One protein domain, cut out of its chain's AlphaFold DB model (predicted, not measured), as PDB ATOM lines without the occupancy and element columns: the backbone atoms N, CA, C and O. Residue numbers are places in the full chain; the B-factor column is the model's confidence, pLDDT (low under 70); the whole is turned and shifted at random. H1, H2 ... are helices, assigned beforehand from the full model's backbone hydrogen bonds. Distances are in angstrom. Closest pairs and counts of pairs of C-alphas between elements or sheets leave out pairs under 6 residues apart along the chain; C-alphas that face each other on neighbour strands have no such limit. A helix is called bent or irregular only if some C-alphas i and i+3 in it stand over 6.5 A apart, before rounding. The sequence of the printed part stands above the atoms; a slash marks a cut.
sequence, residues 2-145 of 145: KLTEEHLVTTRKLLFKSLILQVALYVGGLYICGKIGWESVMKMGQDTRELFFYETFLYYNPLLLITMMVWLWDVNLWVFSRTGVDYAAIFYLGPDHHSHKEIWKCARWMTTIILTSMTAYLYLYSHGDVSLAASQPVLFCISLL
ATOM      1  N   LYS A   2     142.284 205.742 198.481       58.22
ATOM      2  CA  LYS A   2     143.406 205.744 199.458       58.22
ATOM      3  C   LYS A   2     143.000 205.871 200.941       58.22
ATOM      4  O   LYS A   2     143.596 205.222 201.788       58.22
ATOM      5  N   LEU A   3     141.959 206.652 201.243       60.03
ATOM      6  CA  LEU A   3     141.487 206.867 202.621       60.03
ATOM      7  C   LEU A   3     140.991 205.566 203.285       60.03
ATOM      8  O   LEU A   3     141.161 205.356 204.481       60.03
ATOM      9  N   THR A   4     140.407 204.660 202.499       65.62
ATOM     10  CA  THR A   4     139.848 203.395 202.990       65.62
ATOM     11  C   THR A   4     140.942 202.381 203.340       65.62
ATOM     12  O   THR A   4     140.773 201.609 204.281       65.62
ATOM     13  N   GLU A   5     142.085 202.408 202.643       68.94
ATOM     14  CA  GLU A   5     143.225 201.527 202.928       68.94
ATOM     15  C   GLU A   5     143.991 201.939 204.191       68.94
ATOM     16  O   GLU A   5     144.320 201.075 205.004       68.94
ATOM     17  N   GLU A   6     144.225 203.237 204.418       71.00
ATOM     18  CA  GLU A   6     144.916 203.704 205.633       71.00
ATOM     19  C   GLU A   6     144.122 203.415 206.912       71.00
ATOM     20  O   GLU A   6     144.695 202.980 207.918       71.00
ATOM     21  N   HIS A   7     142.794 203.570 206.866       70.38
ATOM     22  CA  HIS A   7     141.923 203.161 207.966       70.38
ATOM     23  C   HIS A   7     142.007 201.647 208.209       70.38
ATOM     24  O   HIS A   7     142.190 201.226 209.349       70.38
ATOM     25  N   LEU A   8     141.981 200.822 207.157       71.12
ATOM     26  CA  LEU A   8     142.106 199.363 207.266       71.12
ATOM     27  C   LEU A   8     143.449 198.918 207.862       71.12
ATOM     28  O   LEU A   8     143.492 197.982 208.664       71.12
ATOM     29  N   VAL A   9     144.549 199.579 207.497       74.50
ATOM     30  CA  VAL A   9     145.893 199.296 208.029       74.50
ATOM     31  C   VAL A   9     145.999 199.707 209.499       74.50
ATOM     32  O   VAL A   9     146.541 198.957 210.315       74.50
ATOM     33  N   THR A  10     145.431 200.858 209.861       77.81
ATOM     34  CA  THR A  10     145.422 201.372 211.238       77.81
ATOM     35  C   THR A  10     144.563 200.502 212.154       77.81
ATOM     36  O   THR A  10     145.021 200.090 213.222       77.81
ATOM     37  N   THR A  11     143.363 200.117 211.710       76.06
ATOM     38  CA  THR A  11     142.480 199.191 212.432       76.06
ATOM     39  C   THR A  11     143.138 197.825 212.617       76.06
ATOM     40  O   THR A  11     143.076 197.266 213.709       76.06
ATOM     41  N   ARG A  12     143.846 197.306 211.604       74.81
ATOM     42  CA  ARG A  12     144.577 196.031 211.699       74.81
ATOM     43  C   ARG A  12     145.733 196.096 212.699       74.81
ATOM     44  O   ARG A  12     145.888 195.168 213.487       74.81
ATOM     45  N   LYS A  13     146.501 197.194 212.726       72.50
ATOM     46  CA  LYS A  13     147.559 197.424 213.730       72.50
ATOM     47  C   LYS A  13     146.998 197.505 215.152       72.50
ATOM     48  O   LYS A  13     147.578 196.911 216.058       72.50
ATOM     49  N   LEU A  14     145.876 198.198 215.349       74.44
ATOM     50  CA  LEU A  14     145.193 198.294 216.645       74.44
ATOM     51  C   LEU A  14     144.669 196.933 217.123       74.44
ATOM     52  O   LEU A  14     144.896 196.564 218.273       74.44
ATOM     53  N   LEU A  15     144.046 196.159 216.229       72.12
ATOM     54  CA  LEU A  15     143.603 194.788 216.500       72.12
ATOM     55  C   LEU A  15     144.767 193.881 216.899       72.12
ATOM     56  O   LEU A  15     144.669 193.149 217.879       72.12
ATOM     57  N   PHE A  16     145.889 193.967 216.181       72.75
ATOM     58  CA  PHE A  16     147.078 193.170 216.471       72.75
ATOM     59  C   PHE A  16     147.690 193.537 217.828       72.75
ATOM     60  O   PHE A  16     148.043 192.661 218.612       72.75
ATOM     61  N   LYS A  17     147.749 194.835 218.151       72.38
ATOM     62  CA  LYS A  17     148.249 195.323 219.443       72.38
ATOM     63  C   LYS A  17     147.347 194.896 220.608       72.38
ATOM     64  O   LYS A  17     147.855 194.506 221.653       72.38
ATOM     65  N   SER A  18     146.027 194.922 220.413       74.56
ATOM     66  CA  SER A  18     145.041 194.440 221.389       74.56
ATOM     67  C   SER A  18     145.150 192.926 221.616       74.56
ATOM     68  O   SER A  18     145.190 192.475 222.759       74.56
ATOM     69  N   LEU A  19     145.311 192.143 220.544       74.81
ATOM     70  CA  LEU A  19     145.522 190.695 220.628       74.81
ATOM     71  C   LEU A  19     146.813 190.352 221.389       74.81
ATOM     72  O   LEU A  19     146.793 189.497 222.269       74.81
ATOM     73  N   ILE A  20     147.920 191.043 221.096       76.19
ATOM     74  CA  ILE A  20     149.199 190.849 221.801       76.19
ATOM     75  C   ILE A  20     149.049 191.157 223.292       76.19
ATOM     76  O   ILE A  20     149.559 190.406 224.118       76.19
ATOM     77  N   LEU A  21     148.329 192.225 223.647       76.00
ATOM     78  CA  LEU A  21     148.085 192.579 225.045       76.00
ATOM     79  C   LEU A  21     147.276 191.493 225.767       76.00
ATOM     80  O   LEU A  21     147.638 191.103 226.872       76.00
ATOM     81  N   GLN A  22     146.224 190.961 225.137       70.75
ATOM     82  CA  GLN A  22     145.428 189.863 225.700       70.75
ATOM     83  C   GLN A  22     146.261 188.595 225.909       70.75
ATOM     84  O   GLN A  22     146.175 187.972 226.963       70.75
ATOM     85  N   VAL A  23     147.096 188.230 224.930       75.62
ATOM     86  CA  VAL A  23     147.987 187.065 225.034       75.62
ATOM     87  C   VAL A  23     149.023 187.270 226.140       75.62
ATOM     88  O   VAL A  23     149.241 186.367 226.942       75.62
ATOM     89  N   ALA A  24     149.622 188.458 226.234       79.69
ATOM     90  CA  ALA A  24     150.590 188.780 227.279       79.69
ATOM     91  C   ALA A  24     149.964 188.742 228.682       79.69
ATOM     92  O   ALA A  24     150.562 188.183 229.598       79.69
ATOM     93  N   LEU A  25     148.747 189.274 228.843       78.44
ATOM     94  CA  LEU A  25     147.991 189.186 230.095       78.44
ATOM     95  C   LEU A  25     147.670 187.734 230.457       78.44
ATOM     96  O   LEU A  25     147.812 187.355 231.616       78.44
ATOM     97  N   TYR A  26     147.294 186.914 229.474       73.44
ATOM     98  CA  TYR A  26     147.007 185.500 229.690       73.44
ATOM     99  C   TYR A  26     148.241 184.728 230.159       73.44
ATOM    100  O   TYR A  26     148.199 184.046 231.179       73.44
ATOM    101  N   VAL A  27     149.362 184.876 229.448       78.31
ATOM    102  CA  VAL A  27     150.629 184.211 229.779       78.31
ATOM    103  C   VAL A  27     151.171 184.703 231.123       78.31
ATOM    104  O   VAL A  27     151.602 183.894 231.941       78.31
ATOM    105  N   GLY A  28     151.102 186.012 231.382       81.94
ATOM    106  CA  GLY A  28     151.491 186.596 232.664       81.94
ATOM    107  C   GLY A  28     150.632 186.081 233.819       81.94
ATOM    108  O   GLY A  28     151.170 185.687 234.849       81.94
ATOM    109  N   GLY A  29     149.313 186.006 233.629       78.50
ATOM    110  CA  GLY A  29     148.383 185.434 234.602       78.50
ATOM    111  C   GLY A  29     148.669 183.962 234.888       78.50
ATOM    112  O   GLY A  29     148.748 183.577 236.052       78.50
ATOM    113  N   LEU A  30     148.915 183.156 233.849       75.75
ATOM    114  CA  LEU A  30     149.263 181.738 233.990       75.75
ATOM    115  C   LEU A  30     150.577 181.549 234.760       75.75
ATOM    116  O   LEU A  30     150.670 180.682 235.626       75.75
ATOM    117  N   TYR A  31     151.575 182.390 234.481       81.38
ATOM    118  CA  TYR A  31     152.856 182.379 235.185       81.38
ATOM    119  C   TYR A  31     152.704 182.752 236.664       81.38
ATOM    120  O   TYR A  31     153.246 182.068 237.531       81.38
ATOM    121  N   ILE A  32     151.934 183.802 236.967       80.38
ATOM    122  CA  ILE A  32     151.650 184.220 238.347       80.38
ATOM    123  C   ILE A  32     150.893 183.114 239.092       80.38
ATOM    124  O   ILE A  32     151.285 182.762 240.203       80.38
ATOM    125  N   CYS A  33     149.865 182.523 238.476       75.69
ATOM    126  CA  CYS A  33     149.096 181.428 239.071       75.69
ATOM    127  C   CYS A  33     149.974 180.206 239.348       75.69
ATOM    128  O   CYS A  33     149.933 179.655 240.446       75.69
ATOM    129  N   GLY A  34     150.822 179.822 238.389       76.62
ATOM    130  CA  GLY A  34     151.768 178.722 238.557       76.62
ATOM    131  C   GLY A  34     152.763 178.978 239.688       76.62
ATOM    132  O   GLY A  34     153.001 178.092 240.507       76.62
ATOM    133  N   LYS A  35     153.294 180.203 239.787       81.69
ATOM    134  CA  LYS A  35     154.208 180.593 240.866       81.69
ATOM    135  C   LYS A  35     153.531 180.527 242.238       81.69
ATOM    136  O   LYS A  35     154.092 179.926 243.149       81.69
ATOM    137  N   ILE A  36     152.341 181.113 242.380       77.38
ATOM    138  CA  ILE A  36     151.590 181.108 243.646       77.38
ATOM    139  C   ILE A  36     151.228 179.675 244.037       77.38
ATOM    140  O   ILE A  36     151.478 179.275 245.169       77.38
ATOM    141  N   GLY A  37     150.704 178.883 243.097       74.00
ATOM    142  CA  GLY A  37     150.361 177.486 243.344       74.00
ATOM    143  C   GLY A  37     151.569 176.672 243.802       74.00
ATOM    144  O   GLY A  37     151.484 175.950 244.792       74.00
ATOM    145  N   TRP A  38     152.718 176.846 243.145       74.62
ATOM    146  CA  TRP A  38     153.961 176.184 243.533       74.62
ATOM    147  C   TRP A  38     154.435 176.591 244.935       74.62
ATOM    148  O   TRP A  38     154.743 175.729 245.758       74.62
ATOM    149  N   GLU A  39     154.457 177.890 245.238       79.75
ATOM    150  CA  GLU A  39     154.842 178.398 246.560       79.75
ATOM    151  C   GLU A  39     153.891 177.912 247.666       79.75
ATOM    152  O   GLU A  39     154.353 177.550 248.749       79.75
ATOM    153  N   SER A  40     152.584 177.850 247.401       73.81
ATOM    154  CA  SER A  40     151.583 177.319 248.335       73.81
ATOM    155  C   SER A  40     151.760 175.819 248.582       73.81
ATOM    156  O   SER A  40     151.713 175.388 249.732       73.81
ATOM    157  N   VAL A  41     152.026 175.021 247.540       74.44
ATOM    158  CA  VAL A  41     152.268 173.571 247.669       74.44
ATOM    159  C   VAL A  41     153.549 173.279 248.450       74.44
ATOM    160  O   VAL A  41     153.576 172.350 249.254       74.44
ATOM    161  N   MET A  42     154.605 174.070 248.247       76.62
ATOM    162  CA  MET A  42     155.880 173.894 248.954       76.62
ATOM    163  C   MET A  42     155.818 174.307 250.430       76.62
ATOM    164  O   MET A  42     156.630 173.833 251.222       76.62
ATOM    165  N   LYS A  43     154.871 175.174 250.812       75.19
ATOM    166  CA  LYS A  43     154.629 175.558 252.213       75.19
ATOM    167  C   LYS A  43     153.822 174.517 252.994       75.19
ATOM    168  O   LYS A  43     153.880 174.521 254.221       75.19
ATOM    169  N   MET A  44     153.075 173.646 252.315       74.31
ATOM    170  CA  MET A  44     152.293 172.595 252.969       74.31
ATOM    171  C   MET A  44     153.174 171.413 253.393       74.31
ATOM    172  O   MET A  44     154.061 170.977 252.657       74.31
ATOM    173  N   GLY A  45     152.902 170.865 254.581       78.25
ATOM    174  CA  GLY A  45     153.484 169.596 255.027       78.25
ATOM    175  C   GLY A  45     153.038 168.424 254.145       78.25
ATOM    176  O   GLY A  45     152.022 168.518 253.458       78.25
ATOM    177  N   GLN A  46     153.792 167.318 254.157       72.94
ATOM    178  CA  GLN A  46     153.530 166.149 253.298       72.94
ATOM    179  C   GLN A  46     152.103 165.603 253.471       72.94
ATOM    180  O   GLN A  46     151.392 165.462 252.480       72.94
ATOM    181  N   ASP A  47     151.658 165.413 254.714       73.06
ATOM    182  CA  ASP A  47     150.344 164.826 255.014       73.06
ATOM    183  C   ASP A  47     149.183 165.742 254.584       73.06
ATOM    184  O   ASP A  47     148.201 165.306 253.984       73.06
ATOM    185  N   THR A  48     149.313 167.050 254.823       72.06
ATOM    186  CA  THR A  48     148.322 168.059 254.409       72.06
ATOM    187  C   THR A  48     148.261 168.198 252.890       72.06
ATOM    188  O   THR A  48     147.194 168.410 252.319       72.06
ATOM    189  N   ARG A  49     149.409 168.057 252.224       74.19
ATOM    190  CA  ARG A  49     149.524 168.127 250.770       74.19
ATOM    191  C   ARG A  49     148.834 166.945 250.088       74.19
ATOM    192  O   ARG A  49     148.174 167.147 249.074       74.19
ATOM    193  N   GLU A  50     148.961 165.736 250.628       78.69
ATOM    194  CA  GLU A  50     148.263 164.556 250.097       78.69
ATOM    195  C   GLU A  50     146.743 164.672 250.251       78.69
ATOM    196  O   GLU A  50     146.011 164.435 249.288       78.69
ATOM    197  N   LEU A  51     146.270 165.134 251.415       78.06
ATOM    198  CA  LEU A  51     144.846 165.399 251.643       78.06
ATOM    199  C   LEU A  51     144.309 166.479 250.690       78.06
ATOM    200  O   LEU A  51     143.263 166.299 250.069       78.06
ATOM    201  N   PHE A  52     145.065 167.563 250.505       76.56
ATOM    202  CA  PHE A  52     144.749 168.625 249.553       76.56
ATOM    203  C   PHE A  52     144.617 168.099 248.114       76.56
ATOM    204  O   PHE A  52     143.667 168.445 247.406       76.56
ATOM    205  N   PHE A  53     145.557 167.263 247.661       75.19
ATOM    206  CA  PHE A  53     145.496 166.678 246.321       75.19
ATOM    207  C   PHE A  53     144.281 165.771 246.161       75.19
ATOM    208  O   PHE A  53     143.646 165.801 245.108       75.19
ATOM    209  N   TYR A  54     143.932 165.011 247.199       78.81
ATOM    210  CA  TYR A  54     142.748 164.163 247.199       78.81
ATOM    211  C   TYR A  54     141.454 164.981 247.081       78.81
ATOM    212  O   TYR A  54     140.638 164.707 246.203       78.81
ATOM    213  N   GLU A  55     141.286 166.021 247.902       77.56
ATOM    214  CA  GLU A  55     140.107 166.897 247.856       77.56
ATOM    215  C   GLU A  55     140.004 167.634 246.518       77.56
ATOM    216  O   GLU A  55     138.958 167.614 245.867       77.56
ATOM    217  N   THR A  56     141.108 168.222 246.053       76.31
ATOM    218  CA  THR A  56     141.158 168.928 244.767       76.31
ATOM    219  C   THR A  56     140.830 167.989 243.615       76.31
ATOM    220  O   THR A  56     140.048 168.341 242.734       76.31
ATOM    221  N   PHE A  57     141.385 166.776 243.618       77.19
ATOM    222  CA  PHE A  57     141.058 165.776 242.613       77.19
ATOM    223  C   PHE A  57     139.567 165.443 242.654       77.19
ATOM    224  O   PHE A  57     138.919 165.486 241.617       77.19
ATOM    225  N   LEU A  58     138.988 165.197 243.830       81.12
ATOM    226  CA  LEU A  58     137.570 164.859 243.955       81.12
ATOM    227  C   LEU A  58     136.649 165.978 243.429       81.12
ATOM    228  O   LEU A  58     135.719 165.697 242.671       81.12
ATOM    229  N   TYR A  59     136.923 167.236 243.787       73.75
ATOM    230  CA  TYR A  59     136.099 168.388 243.397       73.75
ATOM    231  C   TYR A  59     136.268 168.789 241.927       73.75
ATOM    232  O   TYR A  59     135.288 169.144 241.271       73.75
ATOM    233  N   TYR A  60     137.489 168.723 241.390       77.75
ATOM    234  CA  TYR A  60     137.774 169.161 240.023       77.75
ATOM    235  C   TYR A  60     137.716 168.040 238.986       77.75
ATOM    236  O   TYR A  60     137.663 168.355 237.804       77.75
ATOM    237  N   ASN A  61     137.678 166.759 239.362       81.12
ATOM    238  CA  ASN A  61     137.575 165.639 238.417       81.12
ATOM    239  C   ASN A  61     136.407 165.788 237.416       81.12
ATOM    240  O   ASN A  61     136.675 165.818 236.214       81.12
ATOM    241  N   PRO A  62     135.138 165.982 237.836       80.38
ATOM    242  CA  PRO A  62     134.048 166.177 236.877       80.38
ATOM    243  C   PRO A  62     134.250 167.421 235.994       80.38
ATOM    244  O   PRO A  62     134.001 167.365 234.791       80.38
ATOM    245  N   LEU A  63     134.766 168.522 236.552       79.56
ATOM    246  CA  LEU A  63     135.042 169.756 235.802       79.56
ATOM    247  C   LEU A  63     136.168 169.572 234.776       79.56
ATOM    248  O   LEU A  63     136.080 170.076 233.654       79.56
ATOM    249  N   LEU A  64     137.207 168.820 235.135       79.56
ATOM    250  CA  LEU A  64     138.316 168.468 234.261       79.56
ATOM    251  C   LEU A  64     137.832 167.575 233.119       79.56
ATOM    252  O   LEU A  64     138.180 167.834 231.970       79.56
ATOM    253  N   LEU A  65     137.001 166.571 233.410       83.50
ATOM    254  CA  LEU A  65     136.432 165.679 232.397       83.50
ATOM    255  C   LEU A  65     135.557 166.440 231.398       83.50
ATOM    256  O   LEU A  65     135.731 166.268 230.193       83.50
ATOM    257  N   ILE A  66     134.672 167.320 231.876       83.69
ATOM    258  CA  ILE A  66     133.837 168.166 231.007       83.69
ATOM    259  C   ILE A  66     134.720 169.081 230.156       83.69
ATOM    260  O   ILE A  66     134.522 169.189 228.947       83.69
ATOM    261  N   THR A  67     135.739 169.696 230.759       82.81
ATOM    262  CA  THR A  67     136.659 170.585 230.039       82.81
ATOM    263  C   THR A  67     137.420 169.831 228.960       82.81
ATOM    264  O   THR A  67     137.446 170.281 227.820       82.81
ATOM    265  N   MET A  68     137.983 168.664 229.280       81.25
ATOM    266  CA  MET A  68     138.692 167.813 228.321       81.25
ATOM    267  C   MET A  68     137.769 167.330 227.205       81.25
ATOM    268  O   MET A  68     138.175 167.333 226.047       81.25
ATOM    269  N   MET A  69     136.522 166.971 227.519       87.44
ATOM    270  CA  MET A  69     135.525 166.596 226.518       87.44
ATOM    271  C   MET A  69     135.274 167.742 225.533       87.44
ATOM    272  O   MET A  69     135.365 167.531 224.324       87.44
ATOM    273  N   VAL A  70     135.006 168.956 226.027       84.19
ATOM    274  CA  VAL A  70     134.779 170.129 225.168       84.19
ATOM    275  C   VAL A  70     136.035 170.465 224.364       84.19
ATOM    276  O   VAL A  70     135.935 170.775 223.183       84.19
ATOM    277  N   TRP A  71     137.218 170.353 224.966       83.88
ATOM    278  CA  TRP A  71     138.490 170.652 224.311       83.88
ATOM    279  C   TRP A  71     138.816 169.665 223.184       83.88
ATOM    280  O   TRP A  71     139.189 170.068 222.087       83.88
ATOM    281  N   LEU A  72     138.629 168.364 223.423       84.56
ATOM    282  CA  LEU A  72     138.812 167.325 222.405       84.56
ATOM    283  C   LEU A  72     137.793 167.463 221.273       84.56
ATOM    284  O   LEU A  72     138.141 167.293 220.105       84.56
ATOM    285  N   TRP A  73     136.548 167.802 221.612       83.88
ATOM    286  CA  TRP A  73     135.507 168.087 220.631       83.88
ATOM    287  C   TRP A  73     135.882 169.274 219.742       83.88
ATOM    288  O   TRP A  73     135.801 169.195 218.519       83.88
ATOM    289  N   ASP A  74     136.364 170.352 220.350       82.88
ATOM    290  CA  ASP A  74     136.796 171.564 219.665       82.88
ATOM    291  C   ASP A  74     137.989 171.304 218.726       82.88
ATOM    292  O   ASP A  74     137.948 171.683 217.556       82.88
ATOM    293  N   VAL A  75     138.999 170.543 219.169       82.88
ATOM    294  CA  VAL A  75     140.115 170.101 218.309       82.88
ATOM    295  C   VAL A  75     139.614 169.279 217.120       82.88
ATOM    296  O   VAL A  75     140.105 169.454 216.003       82.88
ATOM    297  N   ASN A  76     138.624 168.410 217.320       84.94
ATOM    298  CA  ASN A  76     138.055 167.611 216.239       84.94
ATOM    299  C   ASN A  76     137.373 168.501 215.183       84.94
ATOM    300  O   ASN A  76     137.659 168.407 213.988       84.94
ATOM    301  N   LEU A  77     136.548 169.454 215.629       81.25
ATOM    302  CA  LEU A  77     135.915 170.446 214.753       81.25
ATOM    303  C   LEU A  77     136.933 171.324 214.024       81.25
ATOM    304  O   LEU A  77     136.743 171.656 212.851       81.25
ATOM    305  N   TRP A  78     138.022 171.694 214.698       82.38
ATOM    306  CA  TRP A  78     139.108 172.452 214.094       82.38
ATOM    307  C   TRP A  78     139.738 171.697 212.926       82.38
ATOM    308  O   TRP A  78     139.921 172.265 211.846       82.38
ATOM    309  N   VAL A  79     140.048 170.413 213.130       83.69
ATOM    310  CA  VAL A  79     140.631 169.544 212.101       83.69
ATOM    311  C   VAL A  79     139.678 169.422 210.914       83.69
ATOM    312  O   VAL A  79     140.106 169.651 209.782       83.69
ATOM    313  N   PHE A  80     138.383 169.190 211.145       79.56
ATOM    314  CA  PHE A  80     137.392 169.130 210.064       79.56
ATOM    315  C   PHE A  80     137.249 170.450 209.297       79.56
ATOM    316  O   PHE A  80     137.168 170.458 208.065       79.56
ATOM    317  N   SER A  81     137.304 171.579 210.007       78.12
ATOM    318  CA  SER A  81     137.296 172.907 209.390       78.12
ATOM    319  C   SER A  81     138.526 173.141 208.506       78.12
ATOM    320  O   SER A  81     138.419 173.817 207.482       78.12
ATOM    321  N   ARG A  82     139.689 172.574 208.854       81.31
ATOM    322  CA  ARG A  82     140.908 172.638 208.028       81.31
ATOM    323  C   ARG A  82     140.831 171.755 206.789       81.31
ATOM    324  O   ARG A  82     141.379 172.139 205.759       81.31
ATOM    325  N   THR A  83     140.164 170.609 206.875       80.75
ATOM    326  CA  THR A  83     140.005 169.672 205.753       80.75
ATOM    327  C   THR A  83     138.869 170.051 204.798       80.75
ATOM    328  O   THR A  83     138.640 169.338 203.829       80.75
ATOM    329  N   GLY A  84     138.162 171.163 205.044       74.44
ATOM    330  CA  GLY A  84     137.061 171.633 204.192       74.44
ATOM    331  C   GLY A  84     135.797 170.775 204.290       74.44
ATOM    332  O   GLY A  84     134.952 170.822 203.402       74.44
ATOM    333  N   VAL A  85     135.681 169.977 205.353       74.50
ATOM    334  CA  VAL A  85     134.546 169.089 205.586       74.50
ATOM    335  C   VAL A  85     133.465 169.870 206.324       74.50
ATOM    336  O   VAL A  85     133.709 170.395 207.412       74.50
ATOM    337  N   ASP A  86     132.273 169.944 205.734       72.06
ATOM    338  CA  ASP A  86     131.132 170.596 206.369       72.06
ATOM    339  C   ASP A  86     130.563 169.709 207.483       72.06
ATOM    340  O   ASP A  86     129.786 168.777 207.263       72.06
ATOM    341  N   TYR A  87     130.993 170.006 208.705       71.00
ATOM    342  CA  TYR A  87     130.559 169.322 209.914       71.00
ATOM    343  C   TYR A  87     129.039 169.410 210.129       71.00
ATOM    344  O   TYR A  87     128.429 168.444 210.591       71.00
ATOM    345  N   ALA A  88     128.411 170.532 209.758       70.06
ATOM    346  CA  ALA A  88     126.970 170.708 209.899       70.06
ATOM    347  C   ALA A  88     126.196 169.752 208.985       70.06
ATOM    348  O   ALA A  88     125.177 169.192 209.394       70.06
ATOM    349  N   ALA A  89     126.734 169.503 207.787       71.00
ATOM    350  CA  ALA A  89     126.176 168.559 206.829       71.00
ATOM    351  C   ALA A  89     126.336 167.089 207.262       71.00
ATOM    352  O   ALA A  89     125.430 166.295 207.026       71.00
ATOM    353  N   ILE A  90     127.442 166.713 207.921       74.75
ATOM    354  CA  ILE A  90     127.669 165.326 208.388       74.75
ATOM    355  C   ILE A  90     126.732 164.952 209.538       74.75
ATOM    356  O   ILE A  90     126.212 163.839 209.579       74.75
ATOM    357  N   PHE A  91     126.529 165.871 210.481       75.50
ATOM    358  CA  PHE A  91     125.752 165.613 211.695       75.50
ATOM    359  C   PHE A  91     124.300 166.092 211.608       75.50
ATOM    360  O   PHE A  91     123.596 166.044 212.614       75.50
ATOM    361  N   TYR A  92     123.845 166.543 210.431       71.19
ATOM    362  CA  TYR A  92     122.507 167.113 210.223       71.19
ATOM    363  C   TYR A  92     122.159 168.186 211.270       71.19
ATOM    364  O   TYR A  92     121.060 168.219 211.825       71.19
ATOM    365  N   LEU A  93     123.127 169.047 211.583       75.94
ATOM    366  CA  LEU A  93     122.960 170.089 212.591       75.94
ATOM    367  C   LEU A  93     122.076 171.212 212.044       75.94
ATOM    368  O   LEU A  93     122.217 171.636 210.897       75.94
ATOM    369  N   GLY A  94     121.171 171.713 212.887       72.56
ATOM    370  CA  GLY A  94     120.329 172.857 212.552       72.56
ATOM    371  C   GLY A  94     121.137 174.146 212.313       72.56
ATOM    372  O   GLY A  94     122.319 174.225 212.665       72.56
ATOM    373  N   PRO A  95     120.507 175.186 211.744       66.88
ATOM    374  CA  PRO A  95     121.159 176.470 211.469       66.88
ATOM    375  C   PRO A  95     121.710 177.177 212.723       66.88
ATOM    376  O   PRO A  95     122.609 178.001 212.593       66.88
ATOM    377  N   ASP A  96     121.249 176.806 213.920       69.00
ATOM    378  CA  ASP A  96     121.644 177.410 215.203       69.00
ATOM    379  C   ASP A  96     122.831 176.708 215.898       69.00
ATOM    380  O   ASP A  96     123.061 176.886 217.095       69.00
ATOM    381  N   HIS A  97     123.598 175.876 215.187       72.69
ATOM    382  CA  HIS A  97     124.743 175.191 215.787       72.69
ATOM    383  C   HIS A  97     125.912 176.148 216.068       72.69
ATOM    384  O   HIS A  97     126.251 177.032 215.278       72.69
ATOM    385  N   HIS A  98     126.593 175.945 217.198       68.56
ATOM    386  CA  HIS A  98     127.787 176.717 217.519       68.56
ATOM    387  C   HIS A  98     128.943 176.345 216.583       68.56
ATOM    388  O   HIS A  98     129.360 175.191 216.498       68.56
ATOM    389  N   SER A  99     129.496 177.349 215.901       69.69
ATOM    390  CA  SER A  99     130.719 177.186 215.116       69.69
ATOM    391  C   SER A  99     131.907 176.861 216.030       69.69
ATOM    392  O   SER A  99     131.981 177.357 217.156       69.69
ATOM    393  N   HIS A 100     132.897 176.133 215.505       72.69
ATOM    394  CA  HIS A 100     134.191 175.882 216.155       72.69
ATOM    395  C   HIS A 100     134.793 177.142 216.815       72.69
ATOM    396  O   HIS A 100     135.333 177.078 217.907       72.69
ATOM    397  N   LYS A 101     134.649 178.334 216.215       73.94
ATOM    398  CA  LYS A 101     135.165 179.581 216.822       73.94
ATOM    399  C   LYS A 101     134.505 179.939 218.157       73.94
ATOM    400  O   LYS A 101     135.169 180.518 219.016       73.94
ATOM    401  N   GLU A 102     133.216 179.655 218.309       77.75
ATOM    402  CA  GLU A 102     132.472 179.935 219.538       77.75
ATOM    403  C   GLU A 102     132.748 178.867 220.598       77.75
ATOM    404  O   GLU A 102     132.977 179.206 221.759       77.75
ATOM    405  N   ILE A 103     132.865 177.601 220.188       79.25
ATOM    406  CA  ILE A 103     133.270 176.503 221.076       79.25
ATOM    407  C   ILE A 103     134.696 176.748 221.599       79.25
ATOM    408  O   ILE A 103     134.904 176.717 222.810       79.25
ATOM    409  N   TRP A 104     135.630 177.173 220.744       77.19
ATOM    410  CA  TRP A 104     136.996 177.551 221.127       77.19
ATOM    411  C   TRP A 104     137.064 178.752 222.078       77.19
ATOM    412  O   TRP A 104     137.966 178.873 222.915       77.19
ATOM    413  N   LYS A 105     136.130 179.706 221.976       78.00
ATOM    414  CA  LYS A 105     136.009 180.780 222.976       78.00
ATOM    415  C   LYS A 105     135.520 180.217 224.307       78.00
ATOM    416  O   LYS A 105     136.132 180.520 225.326       78.00
ATOM    417  N   CYS A 106     134.469 179.402 224.287       79.50
ATOM    418  CA  CYS A 106     133.891 178.792 225.481       79.50
ATOM    419  C   CYS A 106     134.913 177.911 226.219       79.50
ATOM    420  O   CYS A 106     135.147 178.108 227.409       79.50
ATOM    421  N   ALA A 107     135.617 177.034 225.497       79.75
ATOM    422  CA  ALA A 107     136.662 176.170 226.037       79.75
ATOM    423  C   ALA A 107     137.778 176.976 226.721       79.75
ATOM    424  O   ALA A 107     138.158 176.679 227.850       79.75
ATOM    425  N   ARG A 108     138.265 178.052 226.085       77.56
ATOM    426  CA  ARG A 108     139.277 178.930 226.695       77.56
ATOM    427  C   ARG A 108     138.779 179.605 227.966       77.56
ATOM    428  O   ARG A 108     139.532 179.675 228.938       77.56
ATOM    429  N   TRP A 109     137.544 180.105 227.972       77.50
ATOM    430  CA  TRP A 109     136.965 180.713 229.168       77.50
ATOM    431  C   TRP A 109     136.821 179.690 230.292       77.50
ATOM    432  O   TRP A 109     137.306 179.960 231.384       77.50
ATOM    433  N   MET A 110     136.299 178.490 230.020       76.56
ATOM    434  CA  MET A 110     136.197 177.415 231.016       76.56
ATOM    435  C   MET A 110     137.556 177.023 231.609       76.56
ATOM    436  O   MET A 110     137.687 176.949 232.829       76.56
ATOM    437  N   THR A 111     138.594 176.855 230.783       80.06
ATOM    438  CA  THR A 111     139.945 176.523 231.267       80.06
ATOM    439  C   THR A 111     140.533 177.627 232.146       80.06
ATOM    440  O   THR A 111     141.093 177.352 233.204       80.06
ATOM    441  N   THR A 112     140.390 178.890 231.733       77.25
ATOM    442  CA  THR A 112     140.841 180.063 232.516       77.25
ATOM    443  C   THR A 112     140.121 180.128 233.856       77.25
ATOM    444  O   THR A 112     140.727 180.336 234.905       77.25
ATOM    445  N   ILE A 113     138.823 179.872 233.765       76.25
ATOM    446  CA  ILE A 113     137.863 179.587 234.803       76.25
ATOM    447  C   ILE A 113     138.420 178.732 235.953       76.25
ATOM    448  O   ILE A 113     138.777 179.154 237.056       76.25
ATOM    449  N   ILE A 114     138.574 177.464 235.591       76.69
ATOM    450  CA  ILE A 114     139.013 176.373 236.451       76.69
ATOM    451  C   ILE A 114     140.407 176.633 237.021       76.69
ATOM    452  O   ILE A 114     140.603 176.463 238.222       76.69
ATOM    453  N   LEU A 115     141.357 177.095 236.200       75.88
ATOM    454  CA  LEU A 115     142.719 177.392 236.659       75.88
ATOM    455  C   LEU A 115     142.746 178.501 237.715       75.88
ATOM    456  O   LEU A 115     143.459 178.392 238.714       75.88
ATOM    457  N   THR A 116     141.953 179.555 237.518       78.06
ATOM    458  CA  THR A 116     141.876 180.672 238.468       78.06
ATOM    459  C   THR A 116     141.236 180.219 239.779       78.06
ATOM    460  O   THR A 116     141.775 180.495 240.850       78.06
ATOM    461  N   SER A 117     140.140 179.458 239.700       77.12
ATOM    462  CA  SER A 117     139.456 178.879 240.864       77.12
ATOM    463  C   SER A 117     140.377 177.948 241.665       77.12
ATOM    464  O   SER A 117     140.500 178.094 242.879       77.12
ATOM    465  N   MET A 118     141.103 177.054 240.987       76.19
ATOM    466  CA  MET A 118     142.052 176.134 241.621       76.19
ATOM    467  C   MET A 118     143.210 176.883 242.299       76.19
ATOM    468  O   MET A 118     143.642 176.514 243.389       76.19
ATOM    469  N   THR A 119     143.692 177.968 241.688       75.50
ATOM    470  CA  THR A 119     144.746 178.816 242.271       75.50
ATOM    471  C   THR A 119     144.252 179.542 243.523       75.50
ATOM    472  O   THR A 119     144.967 179.614 244.523       75.50
ATOM    473  N   ALA A 120     143.022 180.054 243.504       74.50
ATOM    474  CA  ALA A 120     142.412 180.696 244.664       74.50
ATOM    475  C   ALA A 120     142.123 179.691 245.796       74.50
ATOM    476  O   ALA A 120     142.359 180.008 246.962       74.50
ATOM    477  N   TYR A 121     141.700 178.467 245.459       74.38
ATOM    478  CA  TYR A 121     141.576 177.353 246.403       74.38
ATOM    479  C   TYR A 121     142.921 177.044 247.080       74.38
ATOM    480  O   TYR A 121     142.999 177.059 248.306       74.38
ATOM    481  N   LEU A 122     143.998 176.877 246.300       72.19
ATOM    482  CA  LEU A 122     145.370 176.678 246.796       72.19
ATOM    483  C   LEU A 122     145.822 177.781 247.757       72.19
ATOM    484  O   LEU A 122     146.396 177.503 248.812       72.19
ATOM    485  N   TYR A 123     145.565 179.036 247.391       72.75
ATOM    486  CA  TYR A 123     145.953 180.186 248.194       72.75
ATOM    487  C   TYR A 123     145.240 180.197 249.552       72.75
ATOM    488  O   TYR A 123     145.909 180.280 250.585       72.75
ATOM    489  N   LEU A 124     143.911 180.049 249.561       73.00
ATOM    490  CA  LEU A 124     143.093 180.050 250.780       73.00
ATOM    491  C   LEU A 124     143.401 178.848 251.679       73.00
ATOM    492  O   LEU A 124     143.579 179.007 252.886       73.00
ATOM    493  N   TYR A 125     143.559 177.663 251.085       71.38
ATOM    494  CA  TYR A 125     143.905 176.445 251.814       71.38
ATOM    495  C   TYR A 125     145.275 176.570 252.496       71.38
ATOM    496  O   TYR A 125     145.423 176.219 253.664       71.38
ATOM    497  N   SER A 126     146.265 177.163 251.815       70.62
ATOM    498  CA  SER A 126     147.597 177.394 252.395       70.62
ATOM    499  C   SER A 126     147.629 178.402 253.555       70.62
ATOM    500  O   SER A 126     148.588 178.400 254.321       70.62
ATOM    501  N   HIS A 127     146.595 179.239 253.704       75.56
ATOM    502  CA  HIS A 127     146.454 180.194 254.812       75.56
ATOM    503  C   HIS A 127     145.571 179.669 255.959       75.56
ATOM    504  O   HIS A 127     145.430 180.353 256.969       75.56
ATOM    505  N   GLY A 128     145.024 178.452 255.842       68.44
ATOM    506  CA  GLY A 128     144.201 177.815 256.878       68.44
ATOM    507  C   GLY A 128     142.693 178.077 256.770       68.44
ATOM    508  O   GLY A 128     141.931 177.528 257.563       68.44
ATOM    509  N   ASP A 129     142.236 178.833 255.766       69.31
ATOM    510  CA  ASP A 129     140.821 179.178 255.560       69.31
ATOM    511  C   ASP A 129     140.095 178.141 254.678       69.31
ATOM    512  O   ASP A 129     139.600 178.424 253.582       69.31
ATOM    513  N   VAL A 130     140.034 176.897 255.164       64.31
ATOM    514  CA  VAL A 130     139.544 175.726 254.405       64.31
ATOM    515  C   VAL A 130     138.050 175.819 254.051       64.31
ATOM    516  O   VAL A 130     137.635 175.393 252.972       64.31
ATOM    517  N   SER A 131     137.233 176.438 254.911       63.09
ATOM    518  CA  SER A 131     135.792 176.633 254.669       63.09
ATOM    519  C   SER A 131     135.509 177.607 253.520       63.09
ATOM    520  O   SER A 131     134.576 177.399 252.745       63.09
ATOM    521  N   LEU A 132     136.340 178.644 253.371       59.81
ATOM    522  CA  LEU A 132     136.246 179.609 252.279       59.81
ATOM    523  C   LEU A 132     136.793 179.014 250.976       59.81
ATOM    524  O   LEU A 132     136.216 179.233 249.910       59.81
ATOM    525  N   ALA A 133     137.863 178.217 251.062       60.41
ATOM    526  CA  ALA A 133     138.426 177.495 249.926       60.41
ATOM    527  C   ALA A 133     137.378 176.558 249.296       60.41
ATOM    528  O   ALA A 133     137.127 176.644 248.095       60.41
ATOM    529  N   ALA A 134     136.668 175.758 250.097       60.50
ATOM    530  CA  ALA A 134     135.631 174.834 249.619       60.50
ATOM    531  C   ALA A 134     134.450 175.516 248.892       60.50
ATOM    532  O   ALA A 134     133.717 174.859 248.153       60.50
ATOM    533  N   SER A 135     134.267 176.832 249.058       62.19
ATOM    534  CA  SER A 135     133.230 177.601 248.356       62.19
ATOM    535  C   SER A 135     133.624 178.039 246.940       62.19
ATOM    536  O   SER A 135     132.742 178.352 246.141       62.19
ATOM    537  N   GLN A 136     134.920 178.031 246.597       61.09
ATOM    538  CA  GLN A 136     135.432 178.466 245.290       61.09
ATOM    539  C   GLN A 136     134.781 177.723 244.106       61.09
ATOM    540  O   GLN A 136     134.358 178.399 243.171       61.09
ATOM    541  N   PRO A 137     134.608 176.384 244.126       57.06
ATOM    542  CA  PRO A 137     133.933 175.664 243.042       57.06
ATOM    543  C   PRO A 137     132.426 175.964 242.969       57.06
ATOM    544  O   PRO A 137     131.847 175.981 241.887       57.06
ATOM    545  N   VAL A 138     131.781 176.230 244.111       57.91
ATOM    546  CA  VAL A 138     130.333 176.490 244.197       57.91
ATOM    547  C   VAL A 138     129.994 177.906 243.731       57.91
ATOM    548  O   VAL A 138     129.086 178.083 242.924       57.91
ATOM    549  N   LEU A 139     130.758 178.911 244.170       60.31
ATOM    550  CA  LEU A 139     130.673 180.283 243.655       60.31
ATOM    551  C   LEU A 139     130.927 180.317 242.147       60.31
ATOM    552  O   LEU A 139     130.291 181.084 241.422       60.31
ATOM    553  N   PHE A 140     131.824 179.451 241.680       59.88
ATOM    554  CA  PHE A 140     132.139 179.304 240.273       59.88
ATOM    555  C   PHE A 140     130.984 178.693 239.458       59.88
ATOM    556  O   PHE A 140     130.612 179.239 238.424       59.88
ATOM    557  N   CYS A 141     130.337 177.634 239.950       54.47
ATOM    558  CA  CYS A 141     129.124 177.095 239.327       54.47
ATOM    559  C   CYS A 141     127.948 178.089 239.327       54.47
ATOM    560  O   CYS A 141     127.227 178.154 238.339       54.47
ATOM    561  N   ILE A 142     127.756 178.875 240.396       56.25
ATOM    562  CA  ILE A 142     126.665 179.868 240.492       56.25
ATOM    563  C   ILE A 142     126.865 181.030 239.512       56.25
ATOM    564  O   ILE A 142     125.896 181.553 238.983       56.25
ATOM    565  N   SER A 143     128.108 181.439 239.257       57.25
ATOM    566  CA  SER A 143     128.417 182.519 238.308       57.25
ATOM    567  C   SER A 143     128.357 182.089 236.837       57.25
ATOM    568  O   SER A 143     128.387 182.943 235.953       57.25
ATOM    569  N   LEU A 144     128.268 180.783 236.578       53.81
ATOM    570  CA  LEU A 144     128.108 180.199 235.245       53.81
ATOM    571  C   LEU A 144     126.641 179.917 234.873       53.81
ATOM    572  O   LEU A 144     126.381 179.559 233.723       53.81
ATOM    573  N   LEU A 145     125.726 180.033 235.843       47.62
ATOM    574  CA  LEU A 145     124.288 179.750 235.754       47.62
ATOM    575  C   LEU A 145     123.502 181.039 235.476       47.62
ATOM    576  O   LEU A 145     122.568 180.975 234.648       47.62
TER     577      LEU A 145
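AT A GLANCE: This is residues 2 to 145 of the 145 residues of the protein "BnaCnng33100D protein" of Brassica napus (UniProt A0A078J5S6). What would one see first? One very long helix, H1, and a long bent helix, H2, make an open V, and H4 runs between them, packing on H2b at one end and on the last part of H1 at the other. The first part of H1, residues 2 to 25, sticks out as a bare arm, and short H5 and H6 pack on H4. What is it made of? The printed part has 144 residues with six named helices in the order H1 to H6, no named strand, and the class is all helix. It is loose, with a radius of gyration of the C-alphas of 20.4 A, and elongated, spanning 65 by 42 by 27 A.

IN THESE COORDINATES: Where is the longest helix? H1 is residues 2 to 43, 61.8 A long, from C-alpha 2 at (143.406, 205.744, 199.458) to C-alpha 43 at (154.629, 175.558, 252.213). Is the next helix straight? H2, residues 46 to 82, was assigned as one helix by its hydrogen bonds but is bent, with C-alphas 59 and 62 7.2 A apart. Its arms are H2a, residues 46 to 59, 20.2 A long, and H2b, residues 62 to 82, 30.3 A long, at a steep tilt of 60 degrees. What follows? H3 is residues 87 to 90, H4 is residues 100 to 126, 38.7 A long, and H5 is residues 130 to 133. H6, residues 136 to 143, ends with C-alpha 143 at (128.417, 182.519, 238.308).

HOW THE PARTS SIT: What does H1 touch? Residues 33 to 43 alone touch H4, the hub, at a shallow tilt of 32 degrees, the same way; the closest C-alphas, of Ser 40 and Ser 126, are 5.7 A apart. H1 is apart from H2b. What else touches H4? H2b touches it at a shallow tilt of 28 degrees, opposite ways, with the C-alphas of Leu 77 and His 100 closest at 5.9 A. H5 touches it at Tyr 121 and Ala 133, whose C-alphas are closest at 4.7 A, and H6 touches it at a steep tilt of 38 degrees, opposite ways, with the C-alphas of Ser 117 and Gln 136 closest at 6.0 A. And H3? It and H2b only just touch, only at the corner, with 3 pairs of C-alphas within 8 A, the closest being those of Phe 80 and Tyr 87 at 6.8 A. Are the backbones intact? In H1, H2a, H2b, H4 and H6 every O i to N i+4 pair is within hydrogen-bond range; H3 and H5 are too short for such a pair.

THE WHOLE: How far does it reach? The two C-alphas farthest apart, of Lys 2 and Asp 47, are 69.3 A apart. Are there cuts or long links? The printed part has no cut and no long link; H3 to H4 is short, and residues 89 to 96 stand free. Where is confidence low? The mean pLDDT of the printed part is 74.1, and residues 2 to 5, 95 to 96, 98 to 99 and 128 to 145 are under 70.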